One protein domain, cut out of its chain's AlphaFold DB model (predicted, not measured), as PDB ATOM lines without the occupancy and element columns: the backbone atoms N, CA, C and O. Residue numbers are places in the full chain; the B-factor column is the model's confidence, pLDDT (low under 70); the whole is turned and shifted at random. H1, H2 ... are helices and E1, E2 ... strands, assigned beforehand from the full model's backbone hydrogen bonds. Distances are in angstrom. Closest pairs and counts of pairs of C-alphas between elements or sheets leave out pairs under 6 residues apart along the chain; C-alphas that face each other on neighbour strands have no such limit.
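Overview. This is residues 2 to 151 and 407 to 439 of the 604 residues of an uncharacterized protein of Euryarchaeota archaeon (UniProt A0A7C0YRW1). Two ends bridged by two helices: at one end the small strand pairs E2-E5 and E3-E4 lie with H1, H2 and E1; at the other end H4 and H5 make a corner. H3 leads from E5 toward H4, while the longest helix, H7, runs on its own course from H6 to H1, and beyond H8 a long unnamed stretch, residues 414 to 439, loops out and back. The printed part has 183 residues, fewer than half of them in named elements, with eight helices and five strands in the order H1 H2 E1 E2 E3 E4 E5 H3 H4 H5 H6 H7 H8; both sheets are antiparallel and the class is mixed. It is compact, with a radius of gyration of the C-alphas of 17.3 A and spans of 46 by 45 by 32 A.

Along the chain. Find C-alpha 2 at (142.226, 194.164, 99.761), where H1, residues 2 to 5, begins. Then come H2, residues 9 to 14, E1, 19 to 21, E2, 26 to 28, E3, 44 to 47, E4, 50 to 53, and E5, 70 to 72. H3, residues 73 to 81, is 12.3 A long; H4, 86 to 93, is 10.8 A; H5, 99 to 109, is 15.4 A. After H6, residues 119 to 122, look for C-alpha 127 at (160.926, 181.600, 82.287): H7 runs 20.3 A to residue 139. H8, residues 410 to 413, ends at (149.581, 172.274, 87.959).

Arrangement. Start at H1: it is close to but not clearly touching H2, Met 3 to Ala 12 being the closest C-alphas at 6.7 A. E1 pairs with no named strand; its closest C-alpha to H1 is Thr 21, 5.6 A from Ile 4. E2 and E5 are antiparallel, with N 27 and O 71 2.8 A apart. E3 and E4 form a hairpin, with N 45 and O 52 2.9 A apart. The closest C-alphas of E2 and E3, Leu 26 and Val 45, are 5.5 A apart. H3 touches no helix. H4 and H5 touch, Asp 90 and Ile 100 having the closest C-alphas at 6.5 A, and are only just about perpendicular at 70.4 degrees. H6 and H7 touch only at the corner, C-alphas 122 and 130 being closest at 6.0 A. With residues 138 to 139 alone, H7 only just touches H1, with 3 pairs of C-alphas within 8 A, the closest being Ile 4 and Ile 139 at 6.2 A. H8 touches no helix. Every O i to N i+4 pair is within hydrogen-bond range in H2, H3, H4 and H5, 5 of 9 in H7; H1, H6 and H8 are too short for one.

Size, cuts and confidence. The farthest C-alphas, Ala 39 and Pro 96, are 51.1 A apart. Residues 152 to 406 are not printed; C-alphas 151 and 407 stand 17.4 A apart across the cut. The links E2 to E3 and E4 to E5 are long. Mean pLDDT of the printed part is 93.0, and no printed residue is under 70.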
ATOM      1  N   ASP A   2     143.299 195.177  99.639       91.75
ATOM      2  CA  ASP A   2     142.226 194.164  99.761       91.75
ATOM      3  C   ASP A   2     141.740 193.648  98.390       91.75
ATOM      4  O   ASP A   2     140.949 192.710  98.339       91.75
ATOM      5  N   MET A   3     142.255 194.205  97.284       92.25
ATOM      6  CA  MET A   3     142.023 193.737  95.910       92.25
ATOM      7  C   MET A   3     142.206 192.222  95.761       92.25
ATOM      8  O   MET A   3     141.341 191.546  95.215       92.25
ATOM      9  N   ILE A   4     143.312 191.674  96.279       95.56
ATOM     10  CA  ILE A   4     143.620 190.242  96.155       95.56
ATOM     11  C   ILE A   4     142.618 189.352  96.898       95.56
ATOM     12  O   ILE A   4     142.490 188.175  96.600       95.56
ATOM     13  N   ALA A   5     141.860 189.898  97.846       97.00
ATOM     14  CA  ALA A   5     140.833 189.136  98.541       97.00
ATOM     15  C   ALA A   5     139.512 189.062  97.753       97.00
ATOM     16  O   ALA A   5     138.548 188.501  98.265       97.00
ATOM     17  N   ARG A   6     139.415 189.652  96.552       96.69
ATOM     18  CA  ARG A   6     138.167 189.761  95.775       96.69
ATOM     19  C   ARG A   6     138.146 188.719  94.645       96.69
ATOM     20  O   ARG A   6     138.868 188.886  93.657       96.69
ATOM     21  N   PRO A   7     137.330 187.654  94.769       97.00
ATOM     22  CA  PRO A   7     137.479 186.447  93.952       97.00
ATOM     23  C   PRO A   7     136.815 186.501  92.571       97.00
ATOM     24  O   PRO A   7     136.998 185.577  91.784       97.00
ATOM     25  N   ASN A   8     136.011 187.529  92.284       96.25
ATOM     26  CA  ASN A   8     135.236 187.650  91.049       96.25
ATOM     27  C   ASN A   8     135.085 189.124  90.620       96.25
ATOM     28  O   ASN A   8     135.428 190.040  91.375       96.25
ATOM     29  N   ALA A   9     134.593 189.344  89.398       94.25
ATOM     30  CA  ALA A   9     134.473 190.672  88.798       94.25
ATOM     31  C   ALA A   9     133.553 191.620  89.589       94.25
ATOM     32  O   ALA A   9     133.923 192.776  89.788       94.25
ATOM     33  N   ASP A  10     132.417 191.135  90.098       94.81
ATOM     34  CA  ASP A  10     131.464 191.948  90.867       94.81
ATOM     35  C   ASP A  10     132.069 192.392  92.204       94.81
ATOM     36  O   ASP A  10     132.012 193.567  92.571       94.81
ATOM     37  N   ALA A  11     132.739 191.473  92.901       95.75
ATOM     38  CA  ALA A  11     133.494 191.759  94.112       95.75
ATOM     39  C   ALA A  11     134.608 192.784  93.864       95.75
ATOM     40  O   ALA A  11     134.796 193.691  94.677       95.75
ATOM     41  N   ALA A  12     135.354 192.665  92.761       94.25
ATOM     42  CA  ALA A  12     136.385 193.631  92.383       94.25
ATOM     43  C   ALA A  12     135.785 195.020  92.111       94.25
ATOM     44  O   ALA A  12     136.246 196.011  92.686       94.25
ATOM     45  N   ALA A  13     134.708 195.082  91.322       92.62
ATOM     46  CA  ALA A  13     134.000 196.315  90.993       92.62
ATOM     47  C   ALA A  13     133.443 197.012  92.245       92.62
ATOM     48  O   ALA A  13     133.631 198.217  92.407       92.62
ATOM     49  N   ALA A  14     132.864 196.256  93.183       93.00
ATOM     50  CA  ALA A  14     132.389 196.776  94.467       93.00
ATOM     51  C   ALA A  14     133.507 197.399  95.329       93.00
ATOM     52  O   ALA A  14     133.229 198.192  96.226       93.00
ATOM     53  N   GLY A  15     134.771 197.041  95.079       91.62
ATOM     54  CA  GLY A  15     135.949 197.629  95.722       91.62
ATOM     55  C   GLY A  15     136.638 198.733  94.919       91.62
ATOM     56  O   GLY A  15     137.653 199.251  95.374       91.62
ATOM     57  N   GLY A  16     136.138 199.082  93.729       90.94
ATOM     58  CA  GLY A  16     136.801 200.039  92.837       90.94
ATOM     59  C   GLY A  16     138.089 199.501  92.200       90.94
ATOM     60  O   GLY A  16     139.008 200.274  91.904       90.94
ATOM     61  N   TYR A  17     138.178 198.179  92.012       90.81
ATOM     62  CA  TYR A  17     139.325 197.507  91.404       90.81
ATOM     63  C   TYR A  17     139.044 197.115  89.947       90.81
ATOM     64  O   TYR A  17     137.948 196.643  89.640       90.81
ATOM     65  N   PRO A  18     140.026 197.259  89.035       88.38
ATOM     66  CA  PRO A  18     139.847 196.902  87.626       88.38
ATOM     67  C   PRO A  18     139.870 195.387  87.382       88.38
ATOM     68  O   PRO A  18     139.409 194.921  86.338       88.38
ATOM     69  N   ALA A  19     140.398 194.613  88.330       90.06
ATOM     70  CA  ALA A  19     140.574 193.179  88.195       90.06
ATOM     71  C   ALA A  19     140.238 192.431  89.489       90.06
ATOM     72  O   ALA A  19     140.481 192.922  90.591       90.06
ATOM     73  N   SER A  20     139.717 191.220  89.320       94.12
ATOM     74  CA  SER A  20     139.613 190.197  90.366       94.12
ATOM     75  C   SER A  20     140.863 189.317  90.398       94.12
ATOM     76  O   SER A  20     141.689 189.400  89.486       94.12
ATOM     77  N   THR A  21     141.010 188.470  91.421       95.75
ATOM     78  CA  THR A  21     142.123 187.505  91.498       95.75
ATOM     79  C   THR A  21     141.673 186.132  91.977       95.75
ATOM     80  O   THR A  21     140.641 186.018  92.636       95.75
ATOM     81  N   ASP A  22     142.477 185.108  91.712       97.19
ATOM     82  CA  ASP A  22     142.308 183.750  92.247       97.19
ATOM     83  C   ASP A  22     142.964 183.550  93.627       97.19
ATOM     84  O   ASP A  22     142.992 182.436  94.144       97.19
ATOM     85  N   ALA A  23     143.470 184.604  94.279       97.62
ATOM     86  CA  ALA A  23     144.283 184.452  95.486       97.62
ATOM     87  C   ALA A  23     143.538 183.762  96.650       97.62
ATOM     88  O   ALA A  23     144.154 183.094  97.481       97.62
ATOM     89  N   THR A  24     142.210 183.879  96.708       98.19
ATOM     90  CA  THR A  24     141.366 183.205  97.712       98.19
ATOM     91  C   THR A  24     140.771 181.882  97.228       98.19
ATOM     92  O   THR A  24     140.071 181.224  97.999       98.19
ATOM     93  N   TRP A  25     140.976 181.502  95.963       98.44
ATOM     94  CA  TRP A  25     140.462 180.249  95.411       98.44
ATOM     95  C   TRP A  25     141.186 179.072  96.054       98.44
ATOM     96  O   TRP A  25     142.404 179.100  96.236       98.44
ATOM     97  N   LEU A  26     140.420 178.056  96.444       98.56
ATOM     98  CA  LEU A  26     140.928 176.860  97.099       98.56
ATOM     99  C   LEU A  26     141.563 175.932  96.063       98.56
ATOM    100  O   LEU A  26     140.945 175.574  95.065       98.56
ATOM    101  N   VAL A  27     142.791 175.518  96.341       98.44
ATOM    102  CA  VAL A  27     143.606 174.617  95.528       98.44
ATOM    103  C   VAL A  27     143.803 173.315  96.298       98.44
ATOM    104  O   VAL A  27     144.119 173.333  97.493       98.44
ATOM    105  N   SER A  28     143.625 172.185  95.616       97.56
ATOM    106  CA  SER A  28     143.921 170.857  96.160       97.56
ATOM    107  C   SER A  28     145.374 170.769  96.641       97.56
ATOM    108  O   SER A  28     146.299 171.196  95.956       97.56
ATOM    109  N   THR A  29     145.586 170.159  97.806       96.00
ATOM    110  CA  THR A  29     146.926 169.858  98.350       96.00
ATOM    111  C   THR A  29     147.466 168.492  97.915       96.00
ATOM    112  O   THR A  29     148.582 168.131  98.280       96.00
ATOM    113  N   SER A  30     146.695 167.735  97.131       95.38
ATOM    114  CA  SER A  30     147.104 166.464  96.525       95.38
ATOM    115  C   SER A  30     147.130 166.565  95.005       95.38
ATOM    116  O   SER A  30     146.291 167.251  94.421       95.38
ATOM    117  N   GLU A  31     148.055 165.851  94.364       95.00
ATOM    118  CA  GLU A  31     148.157 165.831  92.906       95.00
ATOM    119  C   GLU A  31     146.933 165.167  92.237       95.00
ATOM    120  O   GLU A  31     146.478 164.117  92.700       95.00
ATOM    121  N   PRO A  32     146.434 165.720  91.115       94.69
ATOM    122  CA  PRO A  32     146.810 167.016  90.549       94.69
ATOM    123  C   PRO A  32     146.305 168.181  91.417       94.69
ATOM    124  O   PRO A  32     145.156 168.181  91.857       94.69
ATOM    125  N   MET A  33     147.146 169.199  91.623       96.44
ATOM    126  CA  MET A  33     146.813 170.370  92.447       96.44
ATOM    127  C   MET A  33     145.910 171.359  91.681       96.44
ATOM    128  O   MET A  33     146.299 172.483  91.377       96.44
ATOM    129  N   GLY A  34     144.710 170.920  91.299       96.88
ATOM    130  CA  GLY A  34     143.702 171.748  90.627       96.88
ATOM    131  C   GLY A  34     142.914 172.647  91.586       96.88
ATOM    132  O   GLY A  34     143.007 172.494  92.809       96.88
ATOM    133  N   TYR A  35     142.106 173.557  91.036       97.62
ATOM    134  CA  TYR A  35     141.135 174.304  91.829       97.62
ATOM    135  C   TYR A  35     140.042 173.368  92.339       97.62
ATOM    136  O   TYR A  35     139.578 172.472  91.632       97.62
ATOM    137  N   LEU A  36     139.593 173.591  93.573       97.00
ATOM    138  CA  LEU A  36     138.330 173.030  94.020       97.00
ATOM    139  C   LEU A  36     137.195 173.775  93.328       97.00
ATOM    140  O   LEU A  36     137.137 175.004  93.368       97.00
ATOM    141  N   THR A  37     136.278 173.027  92.726       96.69
ATOM    142  CA  THR A  37     135.126 173.575  92.015       96.69
ATOM    143  C   THR A  37     133.827 172.991  92.552       96.69
ATOM    144  O   THR A  37     133.762 171.861  93.043       96.69
ATOM    145  N   ALA A  38     132.764 173.789  92.497       95.44
ATOM    146  CA  ALA A  38     131.409 173.299  92.680       95.44
ATOM    147  C   ALA A  38     130.969 172.463  91.460       95.44
ATOM    148  O   ALA A  38     131.657 172.393  90.445       95.44
ATOM    149  N   ALA A  39     129.798 171.824  91.547       94.50
ATOM    150  CA  ALA A  39     129.295 170.933  90.494       94.50
ATOM    151  C   ALA A  39     129.106 171.613  89.120       94.50
ATOM    152  O   ALA A  39     129.102 170.936  88.098       94.50
ATOM    153  N   ASP A  40     128.948 172.936  89.095       94.88
ATOM    154  CA  ASP A  40     128.849 173.762  87.888       94.88
ATOM    155  C   ASP A  40     130.204 174.295  87.392       94.88
ATOM    156  O   ASP A  40     130.245 175.083  86.452       94.88
ATOM    157  N   GLY A  41     131.312 173.869  88.006       95.50
ATOM    158  CA  GLY A  41     132.665 174.294  87.650       95.50
ATOM    159  C   GLY A  41     133.102 175.617  88.282       95.50
ATOM    160  O   GLY A  41     134.237 176.031  88.063       95.50
ATOM    161  N   ASP A  42     132.250 176.270  89.078       97.12
ATOM    162  CA  ASP A  42     132.596 177.517  89.767       97.12
ATOM    163  C   ASP A  42     133.670 177.263  90.842       97.12
ATOM    164  O   ASP A  42     133.463 176.394  91.701       97.12
ATOM    165  N   PRO A  43     134.806 177.983  90.827       97.69
ATOM    166  CA  PRO A  43     135.834 177.869  91.851       97.69
ATOM    167  C   PRO A  43     135.284 178.081  93.261       97.69
ATOM    168  O   PRO A  43     134.400 178.899  93.506       97.69
ATOM    169  N   GLN A  44     135.831 177.355  94.226       98.25
ATOM    170  CA  GLN A  44     135.436 177.474  95.623       98.25
ATOM    171  C   GLN A  44     136.404 178.362  96.405       98.25
ATOM    172  O   GLN A  44     137.616 178.326  96.199       98.25
ATOM    173  N   VAL A  45     135.868 179.141  97.343       98.44
ATOM    174  CA  VAL A  45     136.623 179.998  98.270       98.44
ATOM    175  C   VAL A  45     136.174 179.742  99.706       98.44
ATOM    176  O   VAL A  45     135.070 179.249  99.938       98.44
ATOM    177  N   SER A  46     137.001 180.117 100.681       97.94
ATOM    178  CA  SER A  46     136.572 180.188 102.083       97.94
ATOM    179  C   SER A  46     136.042 181.588 102.405       97.94
ATOM    180  O   SER A  46     136.661 182.588 102.038       97.94
ATOM    181  N   LYS A  47     134.887 181.673 103.067       96.69
ATOM    182  CA  LYS A  47     134.291 182.920 103.552       96.69
ATOM    183  C   LYS A  47     133.768 182.716 104.968       96.69
ATOM    184  O   LYS A  47     132.788 182.005 105.172       96.69
ATOM    185  N   GLY A  48     134.420 183.334 105.952       94.56
ATOM    186  CA  GLY A  48     134.095 183.106 107.362       94.56
ATOM    187  C   GLY A  48     134.281 181.640 107.769       94.56
ATOM    188  O   GLY A  48     133.501 181.121 108.564       94.56
ATOM    189  N   GLY A  49     135.259 180.952 107.167       93.06
ATOM    190  CA  GLY A  49     135.517 179.525 107.382       93.06
ATOM    191  C   GLY A  49     134.565 178.563 106.657       93.06
ATOM    192  O   GLY A  49     134.764 177.352 106.729       93.06
ATOM    193  N   GLN A  50     133.554 179.057 105.937       95.38
ATOM    194  CA  GLN A  50     132.658 178.226 105.127       95.38
ATOM    195  C   GLN A  50     133.112 178.189 103.670       95.38
ATOM    196  O   GLN A  50     133.517 179.206 103.114       95.38
ATOM    197  N   THR A  51     133.022 177.019 103.037       97.44
ATOM    198  CA  THR A  51     133.300 176.888 101.600       97.44
ATOM    199  C   THR A  51     132.086 177.343 100.799       97.44
ATOM    200  O   THR A  51     130.995 176.795 100.960       97.44
ATOM    201  N   VAL A  52     132.275 178.337  99.936       97.81
ATOM    202  CA  VAL A  52     131.234 178.912  99.072       97.81
ATOM    203  C   VAL A  52     131.753 179.057  97.642       97.81
ATOM    204  O   VAL A  52     132.956 178.974  97.398       97.81
ATOM    205  N   LYS A  53     130.850 179.286  96.686       98.31
ATOM    206  CA  LYS A  53     131.221 179.592  95.298       98.31
ATOM    207  C   LYS A  53     131.894 180.957  95.200       98.31
ATOM    208  O   LYS A  53     131.401 181.913  95.804       98.31
ATOM    209  N   ALA A  54     132.950 181.076  94.404       97.75
ATOM    210  CA  ALA A  54     133.645 182.334  94.164       97.75
ATOM    211  C   ALA A  54     132.686 183.397  93.620       97.75
ATOM    212  O   ALA A  54     132.696 184.517  94.129       97.75
ATOM    213  N   SER A  55     131.811 183.047  92.669       97.38
ATOM    214  CA  SER A  55     130.822 183.981  92.099       97.38
ATOM    215  C   SER A  55     129.792 184.509  93.106       97.38
ATOM    216  O   SER A  55     129.249 185.591  92.921       97.38
ATOM    217  N   SER A  56     129.539 183.782  94.200       97.38
ATOM    218  CA  SER A  56     128.541 184.173  95.207       97.38
ATOM    219  C   SER A  56     129.028 185.253  96.181       97.38
ATOM    220  O   SER A  56     128.250 185.775  96.981       97.38
ATOM    221  N   VAL A  57     130.319 185.591  96.145       97.44
ATOM    222  CA  VAL A  57     130.929 186.560  97.059       97.44
ATOM    223  C   VAL A  57     130.777 187.980  96.511       97.44
ATOM    224  O   VAL A  57     131.332 188.305  95.471       97.44
ATOM    225  N   SER A  58     130.100 188.869  97.240       94.50
ATOM    226  CA  SER A  58     129.928 190.286  96.853       94.50
ATOM    227  C   SER A  58     131.051 191.227  97.326       94.50
ATOM    228  O   SER A  58     131.045 192.417  97.016       94.50
ATOM    229  N   GLY A  59     132.020 190.721  98.092       95.88
ATOM    230  CA  GLY A  59     133.121 191.497  98.671       95.88
ATOM    231  C   GLY A  59     134.409 190.682  98.752       95.88
ATOM    232  O   GLY A  59     134.851 190.106  97.767       95.88
ATOM    233  N   THR A  60     135.032 190.624  99.926       97.62
ATOM    234  CA  THR A  60     136.263 189.844 100.126       97.62
ATOM    235  C   THR A  60     135.979 188.392 100.512       97.62
ATOM    236  O   THR A  60     134.938 188.101 101.100       97.62
ATOM    237  N   ALA A  61     136.914 187.489 100.242       98.00
ATOM    238  CA  ALA A  61     136.997 186.129 100.768       98.00
ATOM    239  C   ALA A  61     138.277 185.964 101.611       98.00
ATOM    240  O   ALA A  61     139.117 186.867 101.678       98.00
ATOM    241  N   ASP A  62     138.409 184.836 102.303       98.06
ATOM    242  CA  ASP A  62     139.477 184.623 103.275       98.06
ATOM    243  C   ASP A  62     140.798 184.297 102.553       98.06
ATOM    244  O   ASP A  62     140.944 183.242 101.933       98.06
ATOM    245  N   LEU A  63     141.791 185.188 102.659       97.38
ATOM    246  CA  LEU A  63     143.125 184.981 102.071       97.38
ATOM    247  C   LEU A  63     143.838 183.758 102.642       97.38
ATOM    248  O   LEU A  63     144.528 183.073 101.902       97.38
ATOM    249  N   ASN A  64     143.626 183.455 103.923       96.69
ATOM    250  CA  ASN A  64     144.155 182.259 104.586       96.69
ATOM    251  C   ASN A  64     143.110 181.131 104.639       96.69
ATOM    252  O   ASN A  64     143.078 180.344 105.585       96.69
ATOM    253  N   GLY A  65     142.192 181.105 103.668       95.62
ATOM    254  CA  GLY A  65     141.145 180.099 103.571       95.62
ATOM    255  C   GLY A  65     141.717 178.692 103.410       95.62
ATOM    256  O   GLY A  65     142.605 178.464 102.590       95.62
ATOM    257  N   ALA A  66     141.185 177.739 104.167       95.38
ATOM    258  CA  ALA A  66     141.575 176.338 104.084       95.38
ATOM    259  C   ALA A  66     140.398 175.414 104.412       95.38
ATOM    260  O   ALA A  66     139.438 175.801 105.079       95.38
ATOM    261  N   THR A  67     140.499 174.177 103.942       94.12
ATOM    262  CA  THR A  67     139.595 173.060 104.233       94.12
ATOM    263  C   THR A  67     140.417 171.768 104.314       94.12
ATOM    264  O   THR A  67     141.627 171.769 104.069       94.12
ATOM    265  N   ALA A  68     139.794 170.648 104.679       92.75
ATOM    266  CA  ALA A  68     140.449 169.348 104.623       92.75
ATOM    267  C   ALA A  68     140.883 169.051 103.175       92.75
ATOM    268  O   ALA A  68     140.048 168.873 102.292       92.75
ATOM    269  N   GLY A  69     142.196 169.020 102.935       94.88
ATOM    270  CA  GLY A  69     142.776 168.709 101.629       94.88
ATOM    271  C   GLY A  69     142.934 169.888 100.663       94.88
ATOM    272  O   GLY A  69     143.434 169.662  99.563       94.88
ATOM    273  N   ALA A  70     142.596 171.128 101.038       97.50
ATOM    274  CA  ALA A  70     142.829 172.297 100.183       97.50
ATOM    275  C   ALA A  70     143.174 173.573 100.958       97.50
ATOM    276  O   ALA A  70     142.734 173.780 102.092       97.50
ATOM    277  N   LYS A  71     143.941 174.451 100.312       98.25
ATOM    278  CA  LYS A  71     144.347 175.769 100.820       98.25
ATOM    279  C   LYS A  71     144.127 176.818  99.742       98.25
ATOM    280  O   LYS A  71     144.162 176.491  98.561       98.25
ATOM    281  N   SER A  72     143.919 178.071 100.124       98.31
ATOM    282  CA  SER A  72     143.865 179.164  99.156       98.31
ATOM    283  C   SER A  72     145.185 179.288  98.382       98.31
ATOM    284  O   SER A  72     146.264 179.023  98.928       98.31
ATOM    285  N   ALA A  73     145.117 179.757  97.136       97.94
ATOM    286  CA  ALA A  73     146.302 180.061  96.332       97.94
ATOM    287  C   ALA A  73     147.278 181.010  97.059       97.94
ATOM    288  O   ALA A  73     148.492 180.809  97.021       97.94
ATOM    289  N   PHE A  74     146.762 182.003  97.792       97.69
ATOM    290  CA  PHE A  74     147.576 182.927  98.585       97.69
ATOM    291  C   PHE A  74     148.303 182.244  99.746       97.69
ATOM    292  O   PHE A  74     149.460 182.571 100.019       97.69
ATOM    293  N   THR A  75     147.665 181.276 100.414       97.56
ATOM    294  CA  THR A  75     148.321 180.497 101.475       97.56
ATOM    295  C   THR A  75     149.471 179.685 100.894       97.56
ATOM    296  O   THR A  75     150.576 179.740 101.424       97.56
ATOM    297  N   LEU A  76     149.247 178.994  99.771       97.44
ATOM    298  CA  LEU A  76     150.291 178.218  99.095       97.44
ATOM    299  C   LEU A  76     151.465 179.101  98.641       97.44
ATOM    300  O   LEU A  76     152.626 178.748  98.851       97.44
ATOM    301  N   LEU A  77     151.178 180.280  98.082       96.12
ATOM    302  CA  LEU A  77     152.201 181.260  97.715       96.12
ATOM    303  C   LEU A  77     152.980 181.764  98.941       96.12
ATOM    304  O   LEU A  77     154.201 181.897  98.878       96.12
ATOM    305  N   THR A  78     152.293 182.024 100.054       95.94
ATOM    306  CA  THR A  78     152.921 182.467 101.308       95.94
ATOM    307  C   THR A  78     153.835 181.381 101.872       95.94
ATOM    308  O   THR A  78     154.969 181.672 102.236       95.94
ATOM    309  N   GLU A  79     153.386 180.125 101.889       95.94
ATOM    310  CA  GLU A  79     154.195 178.980 102.320       95.94
ATOM    311  C   GLU A  79     155.443 178.809 101.443       95.94
ATOM    312  O   GLU A  79     156.535 178.601 101.969       95.94
ATOM    313  N   ARG A  80     155.322 178.979 100.118       93.75
ATOM    314  CA  ARG A  80     156.467 178.984  99.191       93.75
ATOM    315  C   ARG A  80     157.438 180.124  99.491       93.75
ATOM    316  O   ARG A  80     158.638 179.879  99.591       93.75
ATOM    317  N   ALA A  81     156.939 181.348  99.636       92.69
ATOM    318  CA  ALA A  81     157.767 182.526  99.895       92.69
ATOM    319  C   ALA A  81     158.461 182.483 101.268       92.69
ATOM    320  O   ALA A  81     159.505 183.096 101.442       92.69
ATOM    321  N   MET A  82     157.890 181.755 102.232       93.56
ATOM    322  CA  MET A  82     158.437 181.579 103.582       93.56
ATOM    323  C   MET A  82     159.180 180.244 103.759       93.56
ATOM    324  O   MET A  82     159.524 179.879 104.881       93.56
ATOM    325  N   SER A  83     159.416 179.500 102.672       93.81
ATOM    326  CA  SER A  83     160.112 178.204 102.723       93.81
ATOM    327  C   SER A  83     161.610 178.325 103.022       93.81
ATOM    328  O   SER A  83     162.227 177.354 103.456       93.81
ATOM    329  N   MET A  84     162.180 179.516 102.821       93.19
ATOM    330  CA  MET A  84     163.557 179.872 103.153       93.19
ATOM    331  C   MET A  84     163.563 181.068 104.107       93.19
ATOM    332  O   MET A  84     162.636 181.885 104.099       93.19
ATOM    333  N   SER A  85     164.608 181.192 104.927       93.56
ATOM    334  CA  SER A  85     164.762 182.378 105.767       93.56
ATOM    335  C   SER A  85     165.160 183.602 104.929       93.56
ATOM    336  O   SER A  85     165.665 183.483 103.813       93.56
ATOM    337  N   ALA A  86     164.953 184.804 105.471       91.00
ATOM    338  CA  ALA A  86     165.386 186.035 104.807       91.00
ATOM    339  C   ALA A  86     166.910 186.062 104.571       91.00
ATOM    340  O   ALA A  86     167.349 186.501 103.510       91.00
ATOM    341  N   ASP A  87     167.689 185.540 105.524       93.31
ATOM    342  CA  ASP A  87     169.144 185.420 105.406       93.31
ATOM    343  C   ASP A  87     169.526 184.443 104.282       93.31
ATOM    344  O   ASP A  87     170.412 184.757 103.492       93.31
ATOM    345  N   ASP A  88     168.817 183.315 104.137       93.81
ATOM    346  CA  ASP A  88     169.069 182.368 103.040       93.81
ATOM    347  C   ASP A  88     168.804 183.007 101.668       93.81
ATOM    348  O   ASP A  88     169.528 182.745 100.704       93.81
ATOM    349  N   TYR A  89     167.783 183.864 101.555       93.62
ATOM    350  CA  TYR A  89     167.516 184.610 100.323       93.62
ATOM    351  C   TYR A  89     168.598 185.655 100.016       93.62
ATOM    352  O   TYR A  89     168.998 185.781  98.855       93.62
ATOM    353  N   ASP A  90     169.072 186.399 101.022       94.75
ATOM    354  CA  ASP A  90     170.170 187.361 100.851       94.75
ATOM    355  C   ASP A  90     171.462 186.635 100.422       94.75
ATOM    356  O   ASP A  90     172.111 187.046  99.453       94.75
ATOM    357  N   ASP A  91     171.781 185.515 101.081       92.75
ATOM    358  CA  ASP A  91     172.959 184.690 100.801       92.75
ATOM    359  C   ASP A  91     172.870 184.062  99.388       92.75
ATOM    360  O   ASP A  91     173.838 184.117  98.628       92.75
ATOM    361  N   THR A  92     171.691 183.575  98.970       89.56
ATOM    362  CA  THR A  92     171.450 183.034  97.612       89.56
ATOM    363  C   THR A  92     171.636 184.094  96.522       89.56
ATOM    364  O   THR A  92     172.239 183.835  95.481       89.56
ATOM    365  N   CYS A  93     171.142 185.314  96.749       90.44
ATOM    366  CA  CYS A  93     171.314 186.430  95.817       90.44
ATOM    367  C   CYS A  93     172.759 186.977  95.811       90.44
ATOM    368  O   CYS A  93     173.181 187.659  94.867       90.44
ATOM    369  N   GLY A  94     173.537 186.691  96.860       90.94
ATOM    370  CA  GLY A  94     174.860 187.263  97.085       90.94
ATOM    371  C   GLY A  94     174.803 188.775  97.311       90.94
ATOM    372  O   GLY A  94     175.604 189.510  96.731       90.94
ATOM    373  N   ILE A  95     173.829 189.241  98.096       93.81
ATOM    374  CA  ILE A  95     173.653 190.654  98.470       93.81
ATOM    375  C   ILE A  95     173.802 190.834  99.988       93.81
ATOM    376  O   ILE A  95     173.654 189.871 100.735       93.81
ATOM    377  N   PRO A  96     174.116 192.048 100.484       95.50
ATOM    378  CA  PRO A  96     174.293 192.261 101.918       95.50
ATOM    379  C   PRO A  96     173.034 191.903 102.716       95.50
ATOM    380  O   PRO A  96     171.937 192.327 102.343       95.50
ATOM    381  N   ARG A  97     173.194 191.196 103.842       96.19
ATOM    382  CA  ARG A  97     172.074 190.790 104.706       96.19
ATOM    383  C   ARG A  97     171.184 191.965 105.109       96.19
ATOM    384  O   ARG A  97     171.660 193.056 105.429       96.19
ATOM    385  N   GLY A  98     169.875 191.738 105.090       96.06
ATOM    386  CA  GLY A  98     168.841 192.739 105.324       96.06
ATOM    387  C   GLY A  98     168.508 193.600 104.102       96.06
ATOM    388  O   GLY A  98     167.602 194.436 104.198       96.06
ATOM    389  N   THR A  99     169.181 193.418 102.958       96.62
ATOM    390  CA  THR A  99     168.900 194.193 101.737       96.62
ATOM    391  C   THR A  99     167.511 193.888 101.200       96.62
ATOM    392  O   THR A  99     166.751 194.832 100.966       96.62
ATOM    393  N   ILE A 100     167.136 192.609 101.074       95.69
ATOM    394  CA  ILE A 100     165.792 192.226 100.611       95.69
ATOM    395  C   ILE A 100     164.727 192.801 101.544       95.69
ATOM    396  O   ILE A 100     163.799 193.466 101.088       95.69
ATOM    397  N   ALA A 101     164.890 192.623 102.858       95.38
ATOM    398  CA  ALA A 101     163.936 193.118 103.848       95.38
ATOM    399  C   ALA A 101     163.784 194.649 103.806       95.38
ATOM    400  O   ALA A 101     162.673 195.171 103.924       95.38
ATOM    401  N   ARG A 102     164.886 195.386 103.626       97.31
ATOM    402  CA  ARG A 102     164.857 196.847 103.488       97.31
ATOM    403  C   ARG A 102     164.126 197.271 102.214       97.31
ATOM    404  O   ARG A 102     163.205 198.078 102.315       97.31
ATOM    405  N   ILE A 103     164.485 196.704 101.059       96.81
ATOM    406  CA  ILE A 103     163.850 197.027  99.772       96.81
ATOM    407  C   ILE A 103     162.363 196.668  99.803       96.81
ATOM    408  O   ILE A 103     161.545 197.464  99.359       96.81
ATOM    409  N   ALA A 104     161.981 195.527 100.382       95.06
ATOM    410  CA  ALA A 104     160.580 195.131 100.513       95.06
ATOM    411  C   ALA A 104     159.766 196.134 101.348       95.06
ATOM    412  O   ALA A 104     158.639 196.469 100.978       95.06
ATOM    413  N   ARG A 105     160.329 196.666 102.445       96.75
ATOM    414  CA  ARG A 105     159.688 197.727 103.242       96.75
ATOM    415  C   ARG A 105     159.574 199.037 102.466       96.75
ATOM    416  O   ARG A 105     158.487 199.597 102.401       96.75
ATOM    417  N   GLU A 106     160.665 199.501 101.857       97.12
ATOM    418  CA  GLU A 106     160.674 200.728 101.047       97.12
ATOM    419  C   GLU A 106     159.651 200.632  99.905       97.12
ATOM    420  O   GLU A 106     158.788 201.499  99.774       97.12
ATOM    421  N   PHE A 107     159.675 199.528  99.154       96.12
ATOM    422  CA  PHE A 107     158.758 199.247  98.051       96.12
ATOM    423  C   PHE A 107     157.302 199.187  98.520       96.12
ATOM    424  O   PHE A 107     156.457 199.881  97.969       96.12
ATOM    425  N   SER A 108     156.991 198.415  99.566       94.69
ATOM    426  CA  SER A 108     155.609 198.295 100.062       94.69
ATOM    427  C   SER A 108     155.053 199.587 100.670       94.69
ATOM    428  O   SER A 108     153.840 199.785 100.655       94.69
ATOM    429  N   SER A 109     155.925 200.472 101.165       95.25
ATOM    430  CA  SER A 109     155.556 201.786 101.712       95.25
ATOM    431  C   SER A 109     155.437 202.900 100.667       95.25
ATOM    432  O   SER A 109     154.926 203.978 100.980       95.25
ATOM    433  N   ALA A 110     155.916 202.675  99.441       94.56
ATOM    434  CA  ALA A 110     155.842 203.668  98.377       94.56
ATOM    435  C   ALA A 110     154.383 203.933  97.962       94.56
ATOM    436  O   ALA A 110     153.510 203.077  98.090       94.56
ATOM    437  N   SER A 111     154.109 205.119  97.416       91.38
ATOM    438  CA  SER A 111     152.753 205.503  96.990       91.38
ATOM    439  C   SER A 111     152.278 204.778  95.724       91.38
ATOM    440  O   SER A 111     151.083 204.549  95.552       91.38
ATOM    441  N   ALA A 112     153.204 204.427  94.831       91.19
ATOM    442  CA  ALA A 112     152.925 203.762  93.559       91.19
ATOM    443  C   ALA A 112     154.050 202.776  93.184       91.19
ATOM    444  O   ALA A 112     154.696 202.950  92.148       91.19
ATOM    445  N   PRO A 113     154.333 201.759  94.020       94.25
ATOM    446  CA  PRO A 113     155.387 200.796  93.732       94.25
ATOM    447  C   PRO A 113     155.045 200.015  92.471       94.25
ATOM    448  O   PRO A 113     153.887 199.714  92.231       94.25
ATOM    449  N   CYS A 114     156.023 199.703  91.636       93.12
ATOM    450  CA  CYS A 114     155.821 198.872  90.454       93.12
ATOM    451  C   CYS A 114     157.151 198.213  90.110       93.12
ATOM    452  O   CYS A 114     158.194 198.864  90.192       93.12
ATOM    453  N   ILE A 115     157.122 196.937  89.736       92.31
ATOM    454  CA  ILE A 115     158.306 196.222  89.267       92.31
ATOM    455  C   ILE A 115     158.153 195.857  87.792       92.31
ATOM    456  O   ILE A 115     157.108 195.369  87.357       92.31
ATOM    457  N   TYR A 116     159.204 196.110  87.018       87.62
ATOM    458  CA  TYR A 116     159.298 195.752  85.607       87.62
ATOM    459  C   TYR A 116     160.412 194.729  85.412       87.62
ATOM    460  O   TYR A 116     161.418 194.743  86.122       87.62
ATOM    461  N   GLN A 117     160.231 193.850  84.433       87.00
ATOM    462  CA  GLN A 117     161.187 192.812  84.084       87.00
ATOM    463  C   GLN A 117     161.219 192.635  82.560       87.00
ATOM    464  O   GLN A 117     160.242 192.941  81.874       87.00
ATOM    465  N   TYR A 118     162.348 192.154  82.033       86.12
ATOM    466  CA  TYR A 118     162.487 191.810  80.618       86.12
ATOM    467  C   TYR A 118     163.358 190.554  80.441       86.12
ATOM    468  O   TYR A 118     163.390 189.678  81.298       86.12
ATOM    469  N   LYS A 119     164.080 190.432  79.323       85.81
ATOM    470  CA  LYS A 119     164.780 189.202  78.932       85.81
ATOM    471  C   LYS A 119     165.706 188.598  79.988       85.81
ATOM    472  O   LYS A 119     165.749 187.382  80.040       85.81
ATOM    473  N   GLY A 120     166.404 189.378  80.818       86.06
ATOM    474  CA  GLY A 120     167.328 188.846  81.838       86.06
ATOM    475  C   GLY A 120     166.714 187.728  82.704       86.06
ATOM    476  O   GLY A 120     167.183 186.591  82.638       86.06
ATOM    477  N   PRO A 121     165.638 188.008  83.462       85.50
ATOM    478  CA  PRO A 121     164.893 186.983  84.199       85.50
ATOM    479  C   PRO A 121     164.027 186.056  83.320       85.50
ATOM    480  O   PRO A 121     163.739 184.943  83.742       85.50
ATOM    481  N   CYS A 122     163.623 186.468  82.109       86.19
ATOM    482  CA  CYS A 122     162.751 185.673  81.219       86.19
ATOM    483  C   CYS A 122     163.456 184.686  80.272       86.19
ATOM    484  O   CYS A 122     162.797 183.826  79.700       86.19
ATOM    485  N   GLN A 123     164.755 184.823  80.005       89.19
ATOM    486  CA  GLN A 123     165.518 183.900  79.143       89.19
ATOM    487  C   GLN A 123     166.391 182.998  80.018       89.19
ATOM    488  O   GLN A 123     167.614 182.901  79.881       89.19
ATOM    489  N   LYS A 124     165.714 182.385  80.985       89.50
ATOM    490  CA  LYS A 124     166.201 181.333  81.869       89.50
ATOM    491  C   LYS A 124     165.423 180.063  81.547       89.50
ATOM    492  O   LYS A 124     164.355 180.131  80.944       89.50
ATOM    493  N   SER A 125     165.926 178.921  81.992       91.50
ATOM    494  CA  SER A 125     165.293 177.622  81.746       91.50
ATOM    495  C   SER A 125     163.993 177.382  82.536       91.50
ATOM    496  O   SER A 125     163.441 176.294  82.520       91.50
ATOM    497  N   ASN A 126     163.492 178.400  83.234       90.50
ATOM    498  CA  ASN A 126     162.253 178.398  84.008       90.50
ATOM    499  C   ASN A 126     161.467 179.712  83.800       90.50
ATOM    500  O   ASN A 126     160.919 180.274  84.749       90.50
ATOM    501  N   ALA A 127     161.472 180.273  82.589       88.19
ATOM    502  CA  ALA A 127     160.926 181.600  82.287       88.19
ATOM    503  C   ALA A 127     159.515 181.873  82.841       88.19
ATOM    504  O   ALA A 127     159.227 183.006  83.230       88.19
ATOM    505  N   THR A 128     158.653 180.854  82.938       87.94
ATOM    506  CA  THR A 128     157.324 180.968  83.567       87.94
ATOM    507  C   THR A 128     157.408 181.465  85.021       87.94
ATOM    508  O   THR A 128     156.549 182.212  85.491       87.94
ATOM    509  N   GLY A 129     158.503 181.155  85.715       86.38
ATOM    510  CA  GLY A 129     158.862 181.667  87.034       86.38
ATOM    511  C   GLY A 129     158.947 183.190  87.145       86.38
ATOM    512  O   GLY A 129     158.669 183.742  88.211       86.38
ATOM    513  N   ALA A 130     159.236 183.897  86.044       85.25
ATOM    514  CA  ALA A 130     159.183 185.359  85.997       85.25
ATOM    515  C   ALA A 130     157.757 185.913  86.229       85.25
ATOM    516  O   ALA A 130     157.586 187.108  86.482       85.25
ATOM    517  N   GLY A 131     156.729 185.055  86.249       87.81
ATOM    518  CA  GLY A 131     155.404 185.387  86.773       87.81
ATOM    519  C   GLY A 131     155.430 185.950  88.203       87.81
ATOM    520  O   GLY A 131     154.566 186.755  88.542       87.81
ATOM    521  N   ALA A 132     156.459 185.647  89.012       91.00
ATOM    522  CA  ALA A 132     156.643 186.229  90.348       91.00
ATOM    523  C   ALA A 132     156.591 187.771  90.348       91.00
ATOM    524  O   ALA A 132     155.971 188.376  91.221       91.00
ATOM    525  N   TYR A 133     157.182 188.421  89.338       90.50
ATOM    526  CA  TYR A 133     157.172 189.882  89.204       90.50
ATOM    527  C   TYR A 133     155.759 190.427  88.944       90.50
ATOM    528  O   TYR A 133     155.374 191.463  89.489       90.50
ATOM    529  N   ALA A 134     154.963 189.712  88.144       89.94
ATOM    530  CA  ALA A 134     153.563 190.058  87.911       89.94
ATOM    531  C   ALA A 134     152.724 189.862  89.183       89.94
ATOM    532  O   ALA A 134     151.922 190.729  89.521       89.94
ATOM    533  N   VAL A 135     152.966 188.786  89.938       93.69
ATOM    534  CA  VAL A 135     152.305 188.524  91.226       93.69
ATOM    535  C   VAL A 135     152.590 189.636  92.243       93.69
ATOM    536  O   VAL A 135     151.663 190.092  92.909       93.69
ATOM    537  N   ILE A 136     153.824 190.152  92.314       93.69
ATOM    538  CA  ILE A 136     154.158 191.313  93.162       93.69
ATOM    539  C   ILE A 136     153.305 192.531  92.774       93.69
ATOM    540  O   ILE A 136     152.683 193.148  93.640       93.69
ATOM    541  N   ASN A 137     153.218 192.859  91.481       92.75
ATOM    542  CA  ASN A 137     152.380 193.970  91.012       92.75
ATOM    543  C   ASN A 137     150.884 193.751  91.308       92.75
ATOM    544  O   ASN A 137     150.180 194.709  91.628       92.75
ATOM    545  N   THR A 138     150.401 192.508  91.244       92.44
ATOM    546  CA  THR A 138     149.029 192.127  91.618       92.44
ATOM    547  C   THR A 138     148.769 192.361  93.110       92.44
ATOM    548  O   THR A 138     147.798 193.024  93.465       92.44
ATOM    549  N   ILE A 139     149.657 191.900  93.998       92.81
ATOM    550  CA  ILE A 139     149.526 192.080  95.460       92.81
ATOM    551  C   ILE A 139     149.530 193.565  95.852       92.81
ATOM    552  O   ILE A 139     148.799 193.991  96.758       92.81
ATOM    553  N   MET A 140     150.319 194.363  95.134       92.56
ATOM    554  CA  MET A 140     150.427 195.803  95.341       92.56
ATOM    555  C   MET A 140     149.313 196.620  94.669       92.56
ATOM    556  O   MET A 140     149.343 197.843  94.780       92.56
ATOM    557  N   ASP A 141     148.338 195.984  93.998       90.12
ATOM    558  CA  ASP A 141     147.273 196.658  93.235       90.12
ATOM    559  C   ASP A 141     147.842 197.666  92.223       90.12
ATOM    560  O   ASP A 141     147.609 198.874  92.275       90.12
ATOM    561  N   ARG A 142     148.694 197.158  91.326       90.75
ATOM    562  CA  ARG A 142     149.408 197.958  90.315       90.75
ATOM    563  C   ARG A 142     149.101 197.536  88.891       90.75
ATOM    564  O   ARG A 142     149.582 198.165  87.956       90.75
ATOM    565  N   MET A 143     148.305 196.491  88.711       87.88
ATOM    566  CA  MET A 143     147.845 196.054  87.397       87.88
ATOM    567  C   MET A 143     146.673 196.942  86.946       87.88
ATOM    568  O   MET A 143     145.721 197.131  87.697       87.88
ATOM    569  N   TRP A 144     146.752 197.511  85.740       86.06
ATOM    570  CA  TRP A 144     145.777 198.461  85.169       86.06
ATOM    571  C   TRP A 144     145.507 199.701  86.042       86.06
ATOM    572  O   TRP A 144     144.391 200.209  86.140       86.06
ATOM    573  N   ARG A 145     146.560 200.214  86.689       84.00
ATOM    574  CA  ARG A 145     146.549 201.474  87.448       84.00
ATOM    575  C   ARG A 145     147.491 202.484  86.803       84.00
ATOM    576  O   ARG A 145     148.512 202.115  86.225       84.00
ATOM    577  N   VAL A 146     147.204 203.776  86.965       84.06
ATOM    578  CA  VAL A 146     148.133 204.843  86.551       84.06
ATOM    579  C   VAL A 146     149.468 204.688  87.295       84.06
ATOM    580  O   VAL A 146     149.496 204.486  88.513       84.06
ATOM    581  N   GLY A 147     150.578 204.739  86.551       83.12
ATOM    582  CA  GLY A 147     151.926 204.454  87.064       83.12
ATOM    583  C   GLY A 147     152.171 202.975  87.396       83.12
ATOM    584  O   GLY A 147     153.083 202.660  88.155       83.12
ATOM    585  N   GLY A 148     151.292 202.080  86.947       86.75
ATOM    586  CA  GLY A 148     151.363 200.639  87.155       86.75
ATOM    587  C   GLY A 148     151.775 199.880  85.892       86.75
ATOM    588  O   GLY A 148     152.392 200.443  84.988       86.75
ATOM    589  N   SER A 149     151.419 198.598  85.835       84.88
ATOM    590  CA  SER A 149     151.629 197.724  84.677       84.88
ATOM    591  C   SER A 149     150.317 197.472  83.938       84.88
ATOM    592  O   SER A 149     149.265 197.330  84.558       84.88
ATOM    593  N   SER A 150     150.366 197.418  82.611       80.12
ATOM    594  CA  SER A 150     149.189 197.238  81.765       80.12
ATOM    595  C   SER A 150     149.549 196.757  80.361       80.12
ATOM    596  O   SER A 150     150.695 196.882  79.920       80.12
ATOM    597  N   GLY A 151     148.545 196.250  79.643       74.12
ATOM    598  CA  GLY A 151     148.659 195.917  78.222       74.12
ATOM    599  C   GLY A 151     148.883 197.139  77.322       74.12
ATOM    600  O   GLY A 151     148.873 198.287  77.780       74.12
ATOM    601  N   ILE A 407     147.333 184.364  90.266       93.69
ATOM    602  CA  ILE A 407     148.557 184.126  91.041       93.69
ATOM    603  C   ILE A 407     148.912 182.636  91.098       93.69
ATOM    604  O   ILE A 407     150.038 182.301  91.469       93.69
ATOM    605  N   TYR A 408     147.974 181.759  90.718       95.19
ATOM    606  CA  TYR A 408     148.175 180.322  90.597       95.19
ATOM    607  C   TYR A 408     147.823 179.832  89.188       95.19
ATOM    608  O   TYR A 408     146.795 180.175  88.608       95.19
ATOM    609  N   LEU A 409     148.697 179.020  88.600       92.56
ATOM    610  CA  LEU A 409     148.561 178.549  87.225       92.56
ATOM    611  C   LEU A 409     148.032 177.110  87.208       92.56
ATOM    612  O   LEU A 409     148.755 176.163  86.908       92.56
ATOM    613  N   GLU A 410     146.745 176.934  87.509       92.81
ATOM    614  CA  GLU A 410     146.086 175.620  87.613       92.81
ATOM    615  C   GLU A 410     146.267 174.734  86.367       92.81
ATOM    616  O   GLU A 410     146.533 173.534  86.475       92.81
ATOM    617  N   LYS A 411     146.183 175.321  85.167       88.31
ATOM    618  CA  LYS A 411     146.417 174.592  83.908       88.31
ATOM    619  C   LYS A 411     147.814 173.966  83.855       88.31
ATOM    620  O   LYS A 411     147.972 172.886  83.291       88.31
ATOM    621  N   ILE A 412     148.818 174.612  84.455       89.31
ATOM    622  CA  ILE A 412     150.160 174.036  84.601       89.31
ATOM    623  C   ILE A 412     150.128 172.923  85.640       89.31
ATOM    624  O   ILE A 412     150.546 171.809  85.338       89.31
ATOM    625  N   ALA A 413     149.586 173.202  86.827       93.25
ATOM    626  CA  ALA A 413     149.581 172.274  87.959       93.25
ATOM    627  C   ALA A 413     148.868 170.940  87.681       93.25
ATOM    628  O   ALA A 413     149.168 169.900  88.264       93.25
ATOM    629  N   THR A 414     147.899 170.967  86.772       91.75
ATOM    630  CA  THR A 414     147.126 169.799  86.332       91.75
ATOM    631  C   THR A 414     147.712 169.134  85.084       91.75
ATOM    632  O   THR A 414     147.206 168.105  84.627       91.75
ATOM    633  N   THR A 415     148.813 169.666  84.548       86.88
ATOM    634  CA  THR A 415     149.516 169.113  83.392       86.88
ATOM    635  C   THR A 415     150.791 168.391  83.814       86.88
ATOM    636  O   THR A 415     151.539 168.833  84.681       86.88
ATOM    637  N   LYS A 416     151.048 167.252  83.165       86.88
ATOM    638  CA  LYS A 416     152.281 166.485  83.347       86.88
ATOM    639  C   LYS A 416     153.385 166.988  82.427       86.88
ATOM    640  O   LYS A 416     153.131 167.189  81.238       86.88
ATOM    641  N   ASN A 417     154.593 167.118  82.966       87.56
ATOM    642  CA  ASN A 417     155.807 167.306  82.184       87.56
ATOM    643  C   ASN A 417     155.971 166.128  81.206       87.56
ATOM    644  O   ASN A 417     155.716 164.970  81.552       87.56
ATOM    645  N   SER A 418     156.350 166.441  79.970       80.75
ATOM    646  CA  SER A 418     156.416 165.488  78.859       80.75
ATOM    647  C   SER A 418     157.564 164.484  78.972       80.75
ATOM    648  O   SER A 418     157.420 163.372  78.471       80.75
ATOM    649  N   LEU A 419     158.651 164.842  79.659       85.88
ATOM    650  CA  LEU A 419     159.819 163.985  79.858       85.88
ATOM    651  C   LEU A 419     159.729 163.203  81.173       85.88
ATOM    652  O   LEU A 419     159.857 161.981  81.176       85.88
ATOM    653  N   SER A 420     159.454 163.878  82.294       89.88
ATOM    654  CA  SER A 420     159.461 163.232  83.616       89.88
ATOM    655  C   SER A 420     158.139 162.567  84.006       89.88
ATOM    656  O   SER A 420     158.105 161.756  84.932       89.88
ATOM    657  N   GLY A 421     157.025 162.906  83.346       87.50
ATOM    658  CA  GLY A 421     155.696 162.361  83.645       87.50
ATOM    659  C   GLY A 421     155.085 162.819  84.980       87.50
ATOM    660  O   GLY A 421     153.986 162.367  85.331       87.50
ATOM    661  N   LYS A 422     155.765 163.711  85.709       91.38
ATOM    662  CA  LYS A 422     155.300 164.336  86.958       91.38
ATOM    663  C   LYS A 422     154.385 165.520  86.664       91.38
ATOM    664  O   LYS A 422     154.518 166.142  85.610       91.38
ATOM    665  N   TYR A 423     153.462 165.831  87.572       92.50
ATOM    666  CA  TYR A 423     152.709 167.085  87.490       92.50
ATOM    667  C   TYR A 423     153.654 168.274  87.686       92.50
ATOM    668  O   TYR A 423     154.620 168.186  88.442       92.50
ATOM    669  N   MET A 424     153.415 169.354  86.947       90.81
ATOM    670  CA  MET A 424     154.200 170.579  87.090       90.81
ATOM    671  C   MET A 424     153.681 171.434  88.248       90.81
ATOM    672  O   MET A 424     152.620 171.172  88.807       90.81
ATOM    673  N   ASP A 425     154.434 172.470  88.602       90.06
ATOM    674  CA  ASP A 425     154.077 173.404  89.668       90.06
ATOM    675  C   ASP A 425     153.289 174.599  89.108       90.06
ATOM    676  O   ASP A 425     153.691 175.213  88.120       90.06
ATOM    677  N   GLY A 426     152.155 174.926  89.732       92.06
ATOM    678  CA  GLY A 426     151.341 176.094  89.380       92.06
ATOM    679  C   GLY A 426     151.790 177.394  90.052       92.06
ATOM    680  O   GLY A 426     151.286 178.460  89.696       92.06
ATOM    681  N   LEU A 427     152.702 177.333  91.026       93.38
ATOM    682  CA  LEU A 427     153.252 178.507  91.700       93.38
ATOM    683  C   LEU A 427     154.492 179.044  90.975       93.38
ATOM    684  O   LEU A 427     155.275 178.272  90.418       93.38
ATOM    685  N   PRO A 428     154.742 180.364  91.037       90.44
ATOM    686  CA  PRO A 428     155.979 180.918  90.512       90.44
ATOM    687  C   PRO A 428     157.200 180.373  91.275       90.44
ATOM    688  O   PRO A 428     157.219 180.304  92.507       90.44
ATOM    689  N   TYR A 429     158.247 180.028  90.528       86.25
ATOM    690  CA  TYR A 429     159.540 179.589  91.048       86.25
ATOM    691  C   TYR A 429     160.668 180.230  90.241       86.25
ATOM    692  O   TYR A 429     160.675 180.124  89.019       86.25
ATOM    693  N   VAL A 430     161.631 180.870  90.911       81.62
ATOM    694  CA  VAL A 430     162.822 181.457  90.279       81.62
ATOM    695  C   VAL A 430     164.030 180.568  90.582       81.62
ATOM    696  O   VAL A 430     164.447 180.473  91.731       81.62
ATOM    697  N   GLY A 431     164.586 179.920  89.560       84.44
ATOM    698  CA  GLY A 431     165.732 179.017  89.643       84.44
ATOM    699  C   GLY A 431     166.176 178.556  88.255       84.44
ATOM    700  O   GLY A 431     165.867 179.207  87.265       84.44
ATOM    701  N   GLN A 432     166.919 177.458  88.161       89.56
ATOM    702  CA  GLN A 432     167.386 176.914  86.884       89.56
ATOM    703  C   GLN A 432     167.134 175.408  86.843       89.56
ATOM    704  O   GLN A 432     167.718 174.656  87.621       89.56
ATOM    705  N   ILE A 433     166.266 174.987  85.929       94.19
ATOM    706  CA  ILE A 433     165.853 173.590  85.747       94.19
ATOM    707  C   ILE A 433     166.197 173.092  84.341       94.19
ATOM    708  O   ILE A 433     166.372 173.904  83.436       94.19
ATOM    709  N   ALA A 434     166.314 171.782  84.163       95.38
ATOM    710  CA  ALA A 434     166.319 171.139  82.852       95.38
ATOM    711  C   ALA A 434     164.880 170.944  82.336       95.38
ATOM    712  O   ALA A 434     163.909 171.105  83.085       95.38
ATOM    713  N   ASN A 435     164.732 170.543  81.073       93.19
ATOM    714  CA  ASN A 435     163.426 170.330  80.433       93.19
ATOM    715  C   ASN A 435     162.547 169.271  81.133       93.19
ATOM    716  O   ASN A 435     161.318 169.310  81.018       93.19
ATOM    717  N   ASP A 436     163.129 168.327  81.874       92.31
ATOM    718  CA  ASP A 436     162.394 167.325  82.659       92.31
ATOM    719  C   ASP A 436     161.925 167.826  84.044       92.31
ATOM    720  O   ASP A 436     161.139 167.150  84.722       92.31
ATOM    721  N   GLY A 437     162.363 169.026  84.442       92.31
ATOM    722  CA  GLY A 437     162.081 169.671  85.723       92.31
ATOM    723  C   GLY A 437     163.103 169.401  86.835       92.31
ATOM    724  O   GLY A 437     162.903 169.884  87.949       92.31
ATOM    725  N   SER A 438     164.175 168.645  86.575       94.88
ATOM    726  CA  SER A 438     165.302 168.492  87.510       94.88
ATOM    727  C   SER A 438     166.133 169.777  87.612       94.88
ATOM    728  O   SER A 438     166.094 170.616  86.713       94.88
ATOM    729  N   MET A 439     166.876 169.974  88.707       94.88
ATOM    730  CA  MET A 439     167.702 171.176  88.869       94.88
ATOM    731  C   MET A 439     168.939 171.085  87.975       94.88
ATOM    732  O   MET A 439     169.572 170.035  87.910       94.88
TER     733      MET A 439